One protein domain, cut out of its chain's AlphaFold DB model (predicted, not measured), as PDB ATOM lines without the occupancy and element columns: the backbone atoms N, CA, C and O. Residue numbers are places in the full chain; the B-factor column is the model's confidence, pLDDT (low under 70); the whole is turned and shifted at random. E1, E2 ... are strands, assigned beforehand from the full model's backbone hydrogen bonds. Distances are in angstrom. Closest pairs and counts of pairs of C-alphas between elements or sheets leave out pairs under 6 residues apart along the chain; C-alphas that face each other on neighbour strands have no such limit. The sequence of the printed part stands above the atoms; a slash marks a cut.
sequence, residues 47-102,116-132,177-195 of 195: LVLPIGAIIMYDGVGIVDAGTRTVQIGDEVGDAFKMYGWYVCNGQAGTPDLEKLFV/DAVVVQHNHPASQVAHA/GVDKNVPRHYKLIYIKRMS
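Overview. This is residues 47 to 102, 116 to 132 and 177 to 195 of the 195 residues of an uncharacterized protein of Candidatus Lokiarchaeota archaeon Loki_b31 (UniProt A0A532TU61). Little regular structure is present: a small head of loops round a three-stranded sheet, with a long arm, of which residues 121 to 132 stand free and stick out. The printed part has 92 residues, with no named helix and the strands E1, E2 and E3 along the chain; the antiparallel sheet has the order E1, E3, E2. The class is all strand, with 12 residues in named elements. The whole is extended, with a radius of gyration of the C-alphas of 24.1 A and spans of 92 by 27 by 26 A.

Along the chain. E1, residues 54 to 57, begins at C-alpha (155.557, 104.854, 185.913) and is 9.6 A long. E2, residues 85 to 87, measures 7.1 A. E3, residues 189 to 193, measures 13.3 A and ends at C-alpha (161.782, 105.696, 187.704).

Arrangement. E1 and E3 are antiparallel at 141 degrees, with N 57 and O 189 within hydrogen-bond range at 2.7 A. E3 and E2 are antiparallel at 143 degrees, with N 192 and O 86 at 2.8 A. Edge strands E1 and E2 are apart.

Size, cuts and confidence. The link from E1 to E2 is long, 27 residues. Residues 103 to 115 and 133 to 176 are not printed; the C-alpha gaps are 17.2 A from 102 to 116 and 43.6 A from 132 to 177. The pLDDT is under 70 at residue 47 and residues 59 to 83.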
ATOM      1  N   LEU A  47     159.478 118.262 186.205       60.94
ATOM      2  CA  LEU A  47     158.552 117.278 186.740       60.94
ATOM      3  C   LEU A  47     159.360 116.292 187.598       60.94
ATOM      4  O   LEU A  47     159.987 115.367 187.087       60.94
ATOM      5  N   VAL A  48     159.375 116.512 188.913       70.62
ATOM      6  CA  VAL A  48     160.034 115.616 189.869       70.62
ATOM      7  C   VAL A  48     159.067 114.490 190.214       70.62
ATOM      8  O   VAL A  48     158.230 114.619 191.105       70.62
ATOM      9  N   LEU A  49     159.158 113.381 189.482       81.81
ATOM     10  CA  LEU A  49     158.403 112.166 189.793       81.81
ATOM     11  C   LEU A  49     159.116 111.358 190.886       81.81
ATOM     12  O   LEU A  49     160.337 111.265 190.841       81.81
ATOM     13  N   PRO A  50     158.425 110.760 191.865       86.12
ATOM     14  CA  PRO A  50     159.086 109.936 192.876       86.12
ATOM     15  C   PRO A  50     159.712 108.671 192.264       86.12
ATOM     16  O   PRO A  50     159.302 108.213 191.194       86.12
ATOM     17  N   ILE A  51     160.678 108.068 192.966       89.19
ATOM     18  CA  ILE A  51     161.142 106.708 192.650       89.19
ATOM     19  C   ILE A  51     159.929 105.770 192.690       89.19
ATOM     20  O   ILE A  51     159.105 105.836 193.600       89.19
ATOM     21  N   GLY A  52     159.806 104.919 191.678       88.81
ATOM     22  CA  GLY A  52     158.671 104.028 191.475       88.81
ATOM     23  C   GLY A  52     157.574 104.587 190.570       88.81
ATOM     24  O   GLY A  52     156.699 103.820 190.179       88.81
ATOM     25  N   ALA A  53     157.625 105.870 190.195       89.75
ATOM     26  CA  ALA A  53     156.688 106.430 189.227       89.75
ATOM     27  C   ALA A  53     156.801 105.720 187.873       89.75
ATOM     28  O   ALA A  53     157.908 105.459 187.402       89.75
ATOM     29  N   ILE A  54     155.656 105.443 187.250       90.94
ATOM     30  CA  ILE A  54     155.557 104.854 185.913       90.94
ATOM     31  C   ILE A  54     154.907 105.875 184.986       90.94
ATOM     32  O   ILE A  54     153.890 106.473 185.342       90.94
ATOM     33  N   ILE A  55     155.479 106.057 183.798       89.12
ATOM     34  CA  ILE A  55     154.912 106.891 182.735       89.12
ATOM     35  C   ILE A  55     154.852 106.113 181.423       89.12
ATOM     36  O   ILE A  55     155.588 105.146 181.223       89.12
ATOM     37  N   MET A  56     153.949 106.542 180.544       90.06
ATOM     38  CA  MET A  56     153.892 106.076 179.163       90.06
ATOM     39  C   MET A  56     154.812 106.942 178.305       90.06
ATOM     40  O   MET A  56     154.854 108.161 178.466       90.06
ATOM     41  N   TYR A  57     155.521 106.299 177.393       82.44
ATOM     42  CA  TYR A  57     156.549 106.881 176.555       82.44
ATOM     43  C   TYR A  57     156.319 106.455 175.103       82.44
ATOM     44  O   TYR A  57     156.098 105.282 174.816       82.44
ATOM     45  N   ASP A  58     156.328 107.406 174.177       79.19
ATOM     46  CA  ASP A  58     156.013 107.181 172.760       79.19
ATOM     47  C   ASP A  58     157.215 106.724 171.921       79.19
ATOM     48  O   ASP A  58     157.080 106.525 170.716       79.19
ATOM     49  N   GLY A  59     158.381 106.525 172.544       69.56
ATOM     50  CA  GLY A  59     159.610 106.187 171.828       69.56
ATOM     51  C   GLY A  59     160.378 107.408 171.317       69.56
ATOM     52  O   GLY A  59     161.467 107.241 170.773       69.56
ATOM     53  N   VAL A  60     159.850 108.627 171.492       63.19
ATOM     54  CA  VAL A  60     160.443 109.865 170.977       63.19
ATOM     55  C   VAL A  60     160.838 110.766 172.149       63.19
ATOM     56  O   VAL A  60     160.063 111.037 173.056       63.19
ATOM     57  N   GLY A  61     162.114 111.156 172.205       55.59
ATOM     58  CA  GLY A  61     162.727 111.793 173.377       55.59
ATOM     59  C   GLY A  61     161.986 113.027 173.910       55.59
ATOM     60  O   GLY A  61     161.596 113.914 173.152       55.59
ATOM     61  N   ILE A  62     161.877 113.115 175.241       50.38
ATOM     62  CA  ILE A  62     161.599 114.377 175.933       50.38
ATOM     63  C   ILE A  62     162.775 115.312 175.638       50.38
ATOM     64  O   ILE A  62     163.925 114.996 175.942       50.38
ATOM     65  N   VAL A  63     162.488 116.446 175.003       49.72
ATOM     66  CA  VAL A  63     163.478 117.493 174.741       49.72
ATOM     67  C   VAL A  63     163.806 118.154 176.074       49.72
ATOM     68  O   VAL A  63     162.950 118.819 176.655       49.72
ATOM     69  N   ASP A  64     165.027 117.957 176.571       47.19
ATOM     70  CA  ASP A  64     165.517 118.728 177.708       47.19
ATOM     71  C   ASP A  64     165.716 120.186 177.269       47.19
ATOM     72  O   ASP A  64     166.181 120.458 176.153       47.19
ATOM     73  N   ALA A  65     165.335 121.134 178.122       39.09
ATOM     74  CA  ALA A  65     165.407 122.559 177.820       39.09
ATOM     75  C   ALA A  65     166.874 123.027 177.838       39.09
ATOM     76  O   ALA A  65     167.354 123.554 178.833       39.09
ATOM     77  N   GLY A  66     167.595 122.802 176.737       45.47
ATOM     78  CA  GLY A  66     168.966 123.294 176.552       45.47
ATOM     79  C   GLY A  66     169.841 122.440 175.639       45.47
ATOM     80  O   GLY A  66     170.788 122.953 175.051       45.47
ATOM     81  N   THR A  67     169.496 121.168 175.422       39.22
ATOM     82  CA  THR A  67     170.281 120.278 174.553       39.22
ATOM     83  C   THR A  67     169.372 119.670 173.500       39.22
ATOM     84  O   THR A  67     168.521 118.826 173.781       39.22
ATOM     85  N   ARG A  68     169.530 120.145 172.259       51.22
ATOM     86  CA  ARG A  68     168.872 119.580 171.078       51.22
ATOM     87  C   ARG A  68     169.188 118.082 171.018       51.22
ATOM     88  O   ARG A  68     170.342 117.704 170.852       51.22
ATOM     89  N   THR A  69     168.124 117.289 171.140       37.16
ATOM     90  CA  THR A  69     168.036 115.823 171.031       37.16
ATOM     91  C   THR A  69     168.782 115.026 172.104       37.16
ATOM     92  O   THR A  69     169.979 114.779 172.001       37.16
ATOM     93  N   VAL A  70     168.029 114.509 173.082       47.06
ATOM     94  CA  VAL A  70     168.391 113.255 173.753       47.06
ATOM     95  C   VAL A  70     168.277 112.162 172.689       47.06
ATOM     96  O   VAL A  70     167.169 111.818 172.276       47.06
ATOM     97  N   GLN A  71     169.410 111.674 172.180       44.06
ATOM     98  CA  GLN A  71     169.405 110.495 171.322       44.06
ATOM     99  C   GLN A  71     168.963 109.282 172.139       44.06
ATOM    100  O   GLN A  71     169.536 108.956 173.178       44.06
ATOM    101  N   ILE A  72     167.910 108.637 171.649       48.66
ATOM    102  CA  ILE A  72     167.381 107.385 172.167       48.66
ATOM    103  C   ILE A  72     168.054 106.269 171.365       48.66
ATOM    104  O   ILE A  72     167.581 105.940 170.285       48.66
ATOM    105  N   GLY A  73     169.169 105.748 171.886       39.97
ATOM    106  CA  GLY A  73     169.895 104.593 171.341       39.97
ATOM    107  C   GLY A  73     170.618 104.827 170.005       39.97
ATOM    108  O   GLY A  73     169.998 105.059 168.974       39.97
ATOM    109  N   ASP A  74     171.943 104.701 170.029       39.16
ATOM    110  CA  ASP A  74     172.701 104.083 168.933       39.16
ATOM    111  C   ASP A  74     172.509 102.556 169.065       39.16
ATOM    112  O   ASP A  74     172.178 102.070 170.145       39.16
ATOM    113  N   GLU A  75     172.600 101.835 167.957       50.53
ATOM    114  CA  GLU A  75     172.106 100.485 167.701       50.53
ATOM    115  C   GLU A  75     172.461  99.412 168.759       50.53
ATOM    116  O   GLU A  75     173.417  99.505 169.521       50.53
ATOM    117  N   VAL A  76     171.681  98.322 168.698       38.06
ATOM    118  CA  VAL A  76     171.823  97.009 169.361       38.06
ATOM    119  C   VAL A  76     171.581  96.921 170.879       38.06
ATOM    120  O   VAL A  76     172.487  97.054 171.687       38.06
ATOM    121  N   GLY A  77     170.359  96.496 171.236       44.41
ATOM    122  CA  GLY A  77     170.071  95.705 172.442       44.41
ATOM    123  C   GLY A  77     170.036  96.465 173.774       44.41
ATOM    124  O   GLY A  77     171.056  96.905 174.283       44.41
ATOM    125  N   ASP A  78     168.848  96.530 174.378       47.69
ATOM    126  CA  ASP A  78     168.636  96.698 175.823       47.69
ATOM    127  C   ASP A  78     169.425  97.807 176.547       47.69
ATOM    128  O   ASP A  78     170.224  97.533 177.438       47.69
ATOM    129  N   ALA A  79     169.125  99.078 176.268       42.38
ATOM    130  CA  ALA A  79     169.175 100.134 177.291       42.38
ATOM    131  C   ALA A  79     168.541 101.434 176.783       42.38
ATOM    132  O   ALA A  79     169.215 102.326 176.268       42.38
ATOM    133  N   PHE A  80     167.238 101.602 177.006       49.53
ATOM    134  CA  PHE A  80     166.671 102.946 177.087       49.53
ATOM    135  C   PHE A  80     167.352 103.680 178.251       49.53
ATOM    136  O   PHE A  80     167.129 103.319 179.404       49.53
ATOM    137  N   LYS A  81     168.222 104.661 177.980       49.91
ATOM    138  CA  LYS A  81     169.021 105.323 179.027       49.91
ATOM    139  C   LYS A  81     168.617 106.782 179.231       49.91
ATOM    140  O   LYS A  81     169.431 107.691 179.127       49.91
ATOM    141  N   MET A  82     167.353 107.007 179.588       62.75
ATOM    142  CA  MET A  82     167.032 108.162 180.431       62.75
ATOM    143  C   MET A  82     167.588 107.860 181.828       62.75
ATOM    144  O   MET A  82     167.225 106.847 182.424       62.75
ATOM    145  N   TYR A  83     168.507 108.682 182.344       69.12
ATOM    146  CA  TYR A  83     169.136 108.418 183.643       69.12
ATOM    147  C   TYR A  83     168.075 108.237 184.735       69.12
ATOM    148  O   TYR A  83     167.216 109.093 184.937       69.12
ATOM    149  N   GLY A  84     168.127 107.087 185.407       78.88
ATOM    150  CA  GLY A  84     167.168 106.715 186.441       78.88
ATOM    151  C   GLY A  84     165.826 106.188 185.945       78.88
ATOM    152  O   GLY A  84     164.968 105.942 186.780       78.88
ATOM    153  N   TRP A  85     165.632 105.954 184.647       83.94
ATOM    154  CA  TRP A  85     164.421 105.349 184.085       83.94
ATOM    155  C   TRP A  85     164.734 104.039 183.372       83.94
ATOM    156  O   TRP A  85     165.737 103.927 182.676       83.94
ATOM    157  N   TYR A  86     163.855 103.058 183.541       86.81
ATOM    158  CA  TYR A  86     164.005 101.718 182.975       86.81
ATOM    159  C   TYR A  86     162.696 101.281 182.327       86.81
ATOM    160  O   TYR A  86     161.624 101.618 182.828       86.81
ATOM    161  N   VAL A  87     162.778 100.528 181.230       88.00
ATOM    162  CA  VAL A  87     161.603  99.910 180.595       88.00
ATOM    163  C   VAL A  87     160.971  98.907 181.555       88.00
ATOM    164  O   VAL A  87     161.675  98.165 182.233       88.00
ATOM    165  N   CYS A  88     159.642  98.894 181.612       91.38
ATOM    166  CA  CYS A  88     158.869  97.919 182.370       91.38
ATOM    167  C   CYS A  88     158.797  96.575 181.627       91.38
ATOM    168  O   CYS A  88     157.764  96.245 181.047       91.38
ATOM    169  N   ASN A  89     159.893  95.818 181.648       90.25
ATOM    170  CA  ASN A  89     160.041  94.508 180.995       90.25
ATOM    171  C   ASN A  89     160.400  93.381 181.986       90.25
ATOM    172  O   ASN A  89     160.961  92.352 181.612       90.25
ATOM    173  N   GLY A  90     160.168  93.598 183.284       90.38
ATOM    174  CA  GLY A  90     160.511  92.636 184.335       90.38
ATOM    175  C   GLY A  90     161.985  92.649 184.761       90.38
ATOM    176  O   GLY A  90     162.333  92.047 185.778       90.38
ATOM    177  N   GLN A  91     162.861  93.350 184.037       87.19
ATOM    178  CA  GLN A  91     164.269  93.494 184.407       87.19
ATOM    179  C   GLN A  91     164.472  94.641 185.399       87.19
ATOM    180  O   GLN A  91     163.626  95.524 185.558       87.19
ATOM    181  N   ALA A  92     165.613  94.626 186.095       85.44
ATOM    182  CA  ALA A  92     166.029  95.681 187.028       85.44
ATOM    183  C   ALA A  92     164.976  96.051 188.105       85.44
ATOM    184  O   ALA A  92     164.947  97.181 188.584       85.44
ATOM    185  N   GLY A  93     164.096  95.119 188.499       87.12
ATOM    186  CA  GLY A  93     163.040  95.371 189.495       87.12
ATOM    187  C   GLY A  93     161.858  96.208 188.979       87.12
ATOM    188  O   GLY A  93     161.081  96.771 189.766       87.12
ATOM    189  N   THR A  94     161.718  96.326 187.659       90.56
ATOM    190  CA  THR A  94     160.515  96.858 187.015       90.56
ATOM    191  C   THR A  94     159.443  95.764 186.894       90.56
ATOM    192  O   THR A  94     159.781  94.582 186.863       90.56
ATOM    193  N   PRO A  95     158.142  96.108 186.882       92.19
ATOM    194  CA  PRO A  95     157.115  95.161 186.449       92.19
ATOM    195  C   PRO A  95     157.274  94.865 184.951       92.19
ATOM    196  O   PRO A  95     157.768  95.715 184.217       92.19
ATOM    197  N   ASP A  96     156.834  93.698 184.490       92.44
ATOM    198  CA  ASP A  96     156.731  93.395 183.058       92.44
ATOM    199  C   ASP A  96     155.368  93.857 182.525       92.44
ATOM    200  O   ASP A  96     154.333  93.393 183.002       92.44
ATOM    201  N   LEU A  97     155.367  94.815 181.591       92.19
ATOM    202  CA  LEU A  97     154.173  95.444 181.017       92.19
ATOM    203  C   LEU A  97     154.152  95.418 179.475       92.19
ATOM    204  O   LEU A  97     153.269  96.038 178.883       92.19
ATOM    205  N   GLU A  98     155.075  94.723 178.796       88.38
ATOM    206  CA  GLU A  98     155.285  94.859 177.335       88.38
ATOM    207  C   GLU A  98     154.105  94.389 176.464       88.38
ATOM    208  O   GLU A  98     154.044  94.685 175.268       88.38
ATOM    209  N   LYS A  99     153.148  93.662 177.047       88.12
ATOM    210  CA  LYS A  99     151.970  93.112 176.352       88.12
ATOM    211  C   LYS A  99     150.712  93.136 177.216       88.12
ATOM    212  O   LYS A  99     149.794  92.359 176.994       88.12
ATOM    213  N   LEU A 100     150.680  93.991 178.234       89.94
ATOM    214  CA  LEU A 100     149.590  94.013 179.204       89.94
ATOM    215  C   LEU A 100     148.755  95.283 179.084       89.94
ATOM    216  O   LEU A 100     149.270  96.385 178.891       89.94
ATOM    217  N   PHE A 101     147.448  95.133 179.287       89.25
ATOM    218  CA  PHE A 101     146.567  96.257 179.572       89.25
ATOM    219  C   PHE A 101     146.593  96.562 181.070       89.25
ATOM    220  O   PHE A 101     146.297  95.704 181.900       89.25
ATOM    221  N   VAL A 102     146.912  97.808 181.426       90.31
ATOM    222  CA  VAL A 102     146.924  98.241 182.827       90.31
ATOM    223  C   VAL A 102     145.499  98.508 183.310       90.31
ATOM    224  O   VAL A 102     144.749  99.270 182.697       90.31
ATOM    225  N   ASP A 116     143.177  85.861 173.716       88.94
ATOM    226  CA  ASP A 116     142.287  84.954 173.009       88.94
ATOM    227  C   ASP A 116     140.884  84.972 173.614       88.94
ATOM    228  O   ASP A 116     140.706  84.935 174.839       88.94
ATOM    229  N   ALA A 117     139.875  84.972 172.744       88.38
ATOM    230  CA  ALA A 117     138.496  84.723 173.131       88.38
ATOM    231  C   ALA A 117     138.226  83.217 173.208       88.38
ATOM    232  O   ALA A 117     138.710  82.428 172.392       88.38
ATOM    233  N   VAL A 118     137.368  82.817 174.143       84.69
ATOM    234  CA  VAL A 118     136.790  81.472 174.125       84.69
ATOM    235  C   VAL A 118     135.900  81.355 172.890       84.69
ATOM    236  O   VAL A 118     135.013  82.186 172.682       84.69
ATOM    237  N   VAL A 119     136.127  80.328 172.069       78.94
ATOM    238  CA  VAL A 119     135.268  80.048 170.914       78.94
ATOM    239  C   VAL A 119     133.883  79.677 171.433       78.94
ATOM    240  O   VAL A 119     133.690  78.626 172.043       78.94
ATOM    241  N   VAL A 120     132.908  80.553 171.201       77.25
ATOM    242  CA  VAL A 120     131.511  80.273 171.535       77.25
ATOM    243  C   VAL A 120     130.917  79.440 170.406       77.25
ATOM    244  O   VAL A 120     130.505  79.970 169.376       77.25
ATOM    245  N   GLN A 121     130.886  78.122 170.595       74.81
ATOM    246  CA  GLN A 121     130.190  77.209 169.693       74.81
ATOM    247  C   GLN A 121     128.739  77.034 170.144       74.81
ATOM    248  O   GLN A 121     128.462  76.786 171.318       74.81
ATOM    249  N   HIS A 122     127.811  77.114 169.197       73.38
ATOM    250  CA  HIS A 122     126.459  76.603 169.376       73.38
ATOM    251  C   HIS A 122     126.003  75.908 168.094       73.38
ATOM    252  O   HIS A 122     126.420  76.271 166.995       73.38
ATOM    253  N   ASN A 123     125.173  74.881 168.248       75.19
ATOM    254  CA  ASN A 123     124.645  74.091 167.144       75.19
ATOM    255  C   ASN A 123     123.160  74.395 166.979       75.19
ATOM    256  O   ASN A 123     122.421  74.442 167.964       75.19
ATOM    257  N   HIS A 124     122.710  74.534 165.736       77.25
ATOM    258  CA  HIS A 124     121.286  74.552 165.437       77.25
ATOM    259  C   HIS A 124     120.793  73.114 165.252       77.25
ATOM    260  O   HIS A 124     121.295  72.416 164.369       77.25
ATOM    261  N   PRO A 125     119.823  72.639 166.054       74.31
ATOM    262  CA  PRO A 125     119.163  71.381 165.759       74.31
ATOM    263  C   PRO A 125     118.236  71.590 164.559       74.31
ATOM    264  O   PRO A 125     117.352  72.446 164.587       74.31
ATOM    265  N   ALA A 126     118.417  70.795 163.510       72.12
ATOM    266  CA  ALA A 126     117.448  70.674 162.430       72.12
ATOM    267  C   ALA A 126     116.774  69.304 162.535       72.12
ATOM    268  O   ALA A 126     117.440  68.279 162.676       72.12
ATOM    269  N   SER A 127     115.442  69.302 162.511       75.31
ATOM    270  CA  SER A 127     114.624  68.092 162.542       75.31
ATOM    271  C   SER A 127     113.861  67.987 161.234       75.31
ATOM    272  O   SER A 127     113.272  68.969 160.781       75.31
ATOM    273  N   GLN A 128     113.862  66.800 160.637       74.62
ATOM    274  CA  GLN A 128     113.047  66.490 159.471       74.62
ATOM    275  C   GLN A 128     112.139  65.309 159.793       74.62
ATOM    276  O   GLN A 128     112.530  64.372 160.490       74.62
ATOM    277  N   VAL A 129     110.921  65.355 159.269       76.75
ATOM    278  CA  VAL A 129     109.970  64.251 159.383       76.75
ATOM    279  C   VAL A 129     110.091  63.382 158.136       76.75
ATOM    280  O   VAL A 129     110.202  63.894 157.018       76.75
ATOM    281  N   ALA A 130     110.081  62.063 158.337       74.56
ATOM    282  CA  ALA A 130     110.012  61.095 157.252       74.56
ATOM    283  C   ALA A 130     108.847  61.420 156.312       74.56
ATOM    284  O   ALA A 130     107.726  61.659 156.761       74.56
ATOM    285  N   HIS A 131     109.111  61.414 155.011       73.06
ATOM    286  CA  HIS A 131     108.076  61.509 153.995       73.06
ATOM    287  C   HIS A 131     108.426  60.602 152.816       73.06
ATOM    288  O   HIS A 131     109.591  60.270 152.595       73.06
ATOM    289  N   ALA A 132     107.399  60.197 152.072       74.44
ATOM    290  CA  ALA A 132     107.521  59.285 150.946       74.44
ATOM    291  C   ALA A 132     107.018  59.949 149.662       74.44
ATOM    292  O   ALA A 132     106.041  60.701 149.672       74.44
ATOM    293  N   GLY A 177     139.436  81.885 167.961       86.94
ATOM    294  CA  GLY A 177     139.374  82.863 169.046       86.94
ATOM    295  C   GLY A 177     140.660  83.674 169.223       86.94
ATOM    296  O   GLY A 177     140.669  84.604 170.028       86.94
ATOM    297  N   VAL A 178     141.715  83.359 168.461       89.88
ATOM    298  CA  VAL A 178     143.022  84.018 168.576       89.88
ATOM    299  C   VAL A 178     142.911  85.517 168.305       89.88
ATOM    300  O   VAL A 178     142.318  85.927 167.299       89.88
ATOM    301  N   ASP A 179     143.453  86.318 169.225       87.50
ATOM    302  CA  ASP A 179     143.434  87.791 169.210       87.50
ATOM    303  C   ASP A 179     142.026  88.419 169.125       87.50
ATOM    304  O   ASP A 179     141.858  89.586 168.752       87.50
ATOM    305  N   LYS A 180     140.965  87.659 169.433       90.38
ATOM    306  CA  LYS A 180     139.577  88.153 169.353       90.38
ATOM    307  C   LYS A 180     139.106  88.867 170.617       90.38
ATOM    308  O   LYS A 180     138.039  89.474 170.578       90.38
ATOM    309  N   ASN A 181     139.881  88.837 171.703       90.94
ATOM    310  CA  ASN A 181     139.570  89.543 172.948       90.94
ATOM    311  C   ASN A 181     140.379  90.844 173.126       90.94
ATOM    312  O   ASN A 181     140.460  91.387 174.226       90.94
ATOM    313  N   VAL A 182     140.962  91.378 172.048       90.06
ATOM    314  CA  VAL A 182     141.787  92.593 172.087       90.06
ATOM    315  C   VAL A 182     141.021  93.782 171.479       90.06
ATOM    316  O   VAL A 182     140.800  93.819 170.265       90.06
ATOM    317  N   PRO A 183     140.611  94.794 172.273       90.25
ATOM    318  CA  PRO A 183     140.025  96.021 171.737       90.25
ATOM    319  C   PRO A 183     141.012  96.809 170.862       90.25
ATOM    320  O   PRO A 183     142.233  96.629 170.931       90.25
ATOM    321  N   ARG A 184     140.494  97.765 170.075       94.19
ATOM    322  CA  ARG A 184     141.348  98.762 169.405       94.19
ATOM    323  C   ARG A 184     142.237  99.450 170.443       94.19
ATOM    324  O   ARG A 184     141.728 100.031 171.397       94.19
ATOM    325  N   HIS A 185     143.544  99.420 170.215       91.06
ATOM    326  CA  HIS A 185     144.541  99.938 171.143       91.06
ATOM    327  C   HIS A 185     145.607 100.762 170.419       91.06
ATOM    328  O   HIS A 185     145.789 100.664 169.204       91.06
ATOM    329  N   TYR A 186     146.304 101.582 171.196       91.19
ATOM    330  CA  TYR A 186     147.489 102.323 170.788       91.19
ATOM    331  C   TYR A 186     148.658 101.861 171.661       91.19
ATOM    332  O   TYR A 186     148.460 101.598 172.847       91.19
ATOM    333  N   LYS A 187     149.850 101.713 171.078       89.75
ATOM    334  CA  LYS A 187     151.013 101.142 171.767       89.75
ATOM    335  C   LYS A 187     151.937 102.254 172.252       89.75
ATOM    336  O   LYS A 187     152.335 103.109 171.469       89.75
ATOM    337  N   LEU A 188     152.269 102.210 173.536       89.88
ATOM    338  CA  LEU A 188     153.244 103.070 174.200       89.88
ATOM    339  C   LEU A 188     154.143 102.192 175.069       89.88
ATOM    340  O   LEU A 188     153.732 101.125 175.522       89.88
ATOM    341  N   ILE A 189     155.361 102.655 175.306       88.44
ATOM    342  CA  ILE A 189     156.341 102.003 176.167       88.44
ATOM    343  C   ILE A 189     156.086 102.461 177.600       88.44
ATOM    344  O   ILE A 189     155.974 103.655 177.861       88.44
ATOM    345  N   TYR A 190     156.021 101.536 178.550       91.19
ATOM    346  CA  TYR A 190     156.008 101.898 179.964       91.19
ATOM    347  C   TYR A 190     157.438 101.979 180.491       91.19
ATOM    348  O   TYR A 190     158.215 101.039 180.324       91.19
ATOM    349  N   ILE A 191     157.772 103.083 181.157       88.25
ATOM    350  CA  ILE A 191     159.053 103.260 181.846       88.25
ATOM    351  C   ILE A 191     158.825 103.603 183.318       88.25
ATOM    352  O   ILE A 191     157.891 104.331 183.656       88.25
ATOM    353  N   LYS A 192     159.684 103.083 184.197       90.19
ATOM    354  CA  LYS A 192     159.648 103.279 185.650       90.19
ATOM    355  C   LYS A 192     160.883 104.030 186.131       90.19
ATOM    356  O   LYS A 192     162.004 103.687 185.751       90.19
ATOM    357  N   ARG A 193     160.688 105.004 187.020       89.00
ATOM    358  CA  ARG A 193     161.782 105.696 187.704       89.00
ATOM    359  C   ARG A 193     162.381 104.806 188.793       89.00
ATOM    360  O   ARG A 193     161.673 104.360 189.692       89.00
ATOM    361  N   MET A 194     163.685 104.590 188.736       83.94
ATOM    362  CA  MET A 194     164.473 103.757 189.645       83.94
ATOM    363  C   MET A 194     165.509 104.561 190.450       83.94
ATOM    364  O   MET A 194     165.976 104.066 191.472       83.94
ATOM    365  N   SER A 195     165.831 105.798 190.040       78.75
ATOM    366  CA  SER A 195     166.658 106.766 190.789       78.75
ATOM    367  C   SER A 195     166.294 108.211 190.444       78.75
ATOM    368  O   SER A 195     165.814 108.442 189.314       78.75
TER     369      SER A 195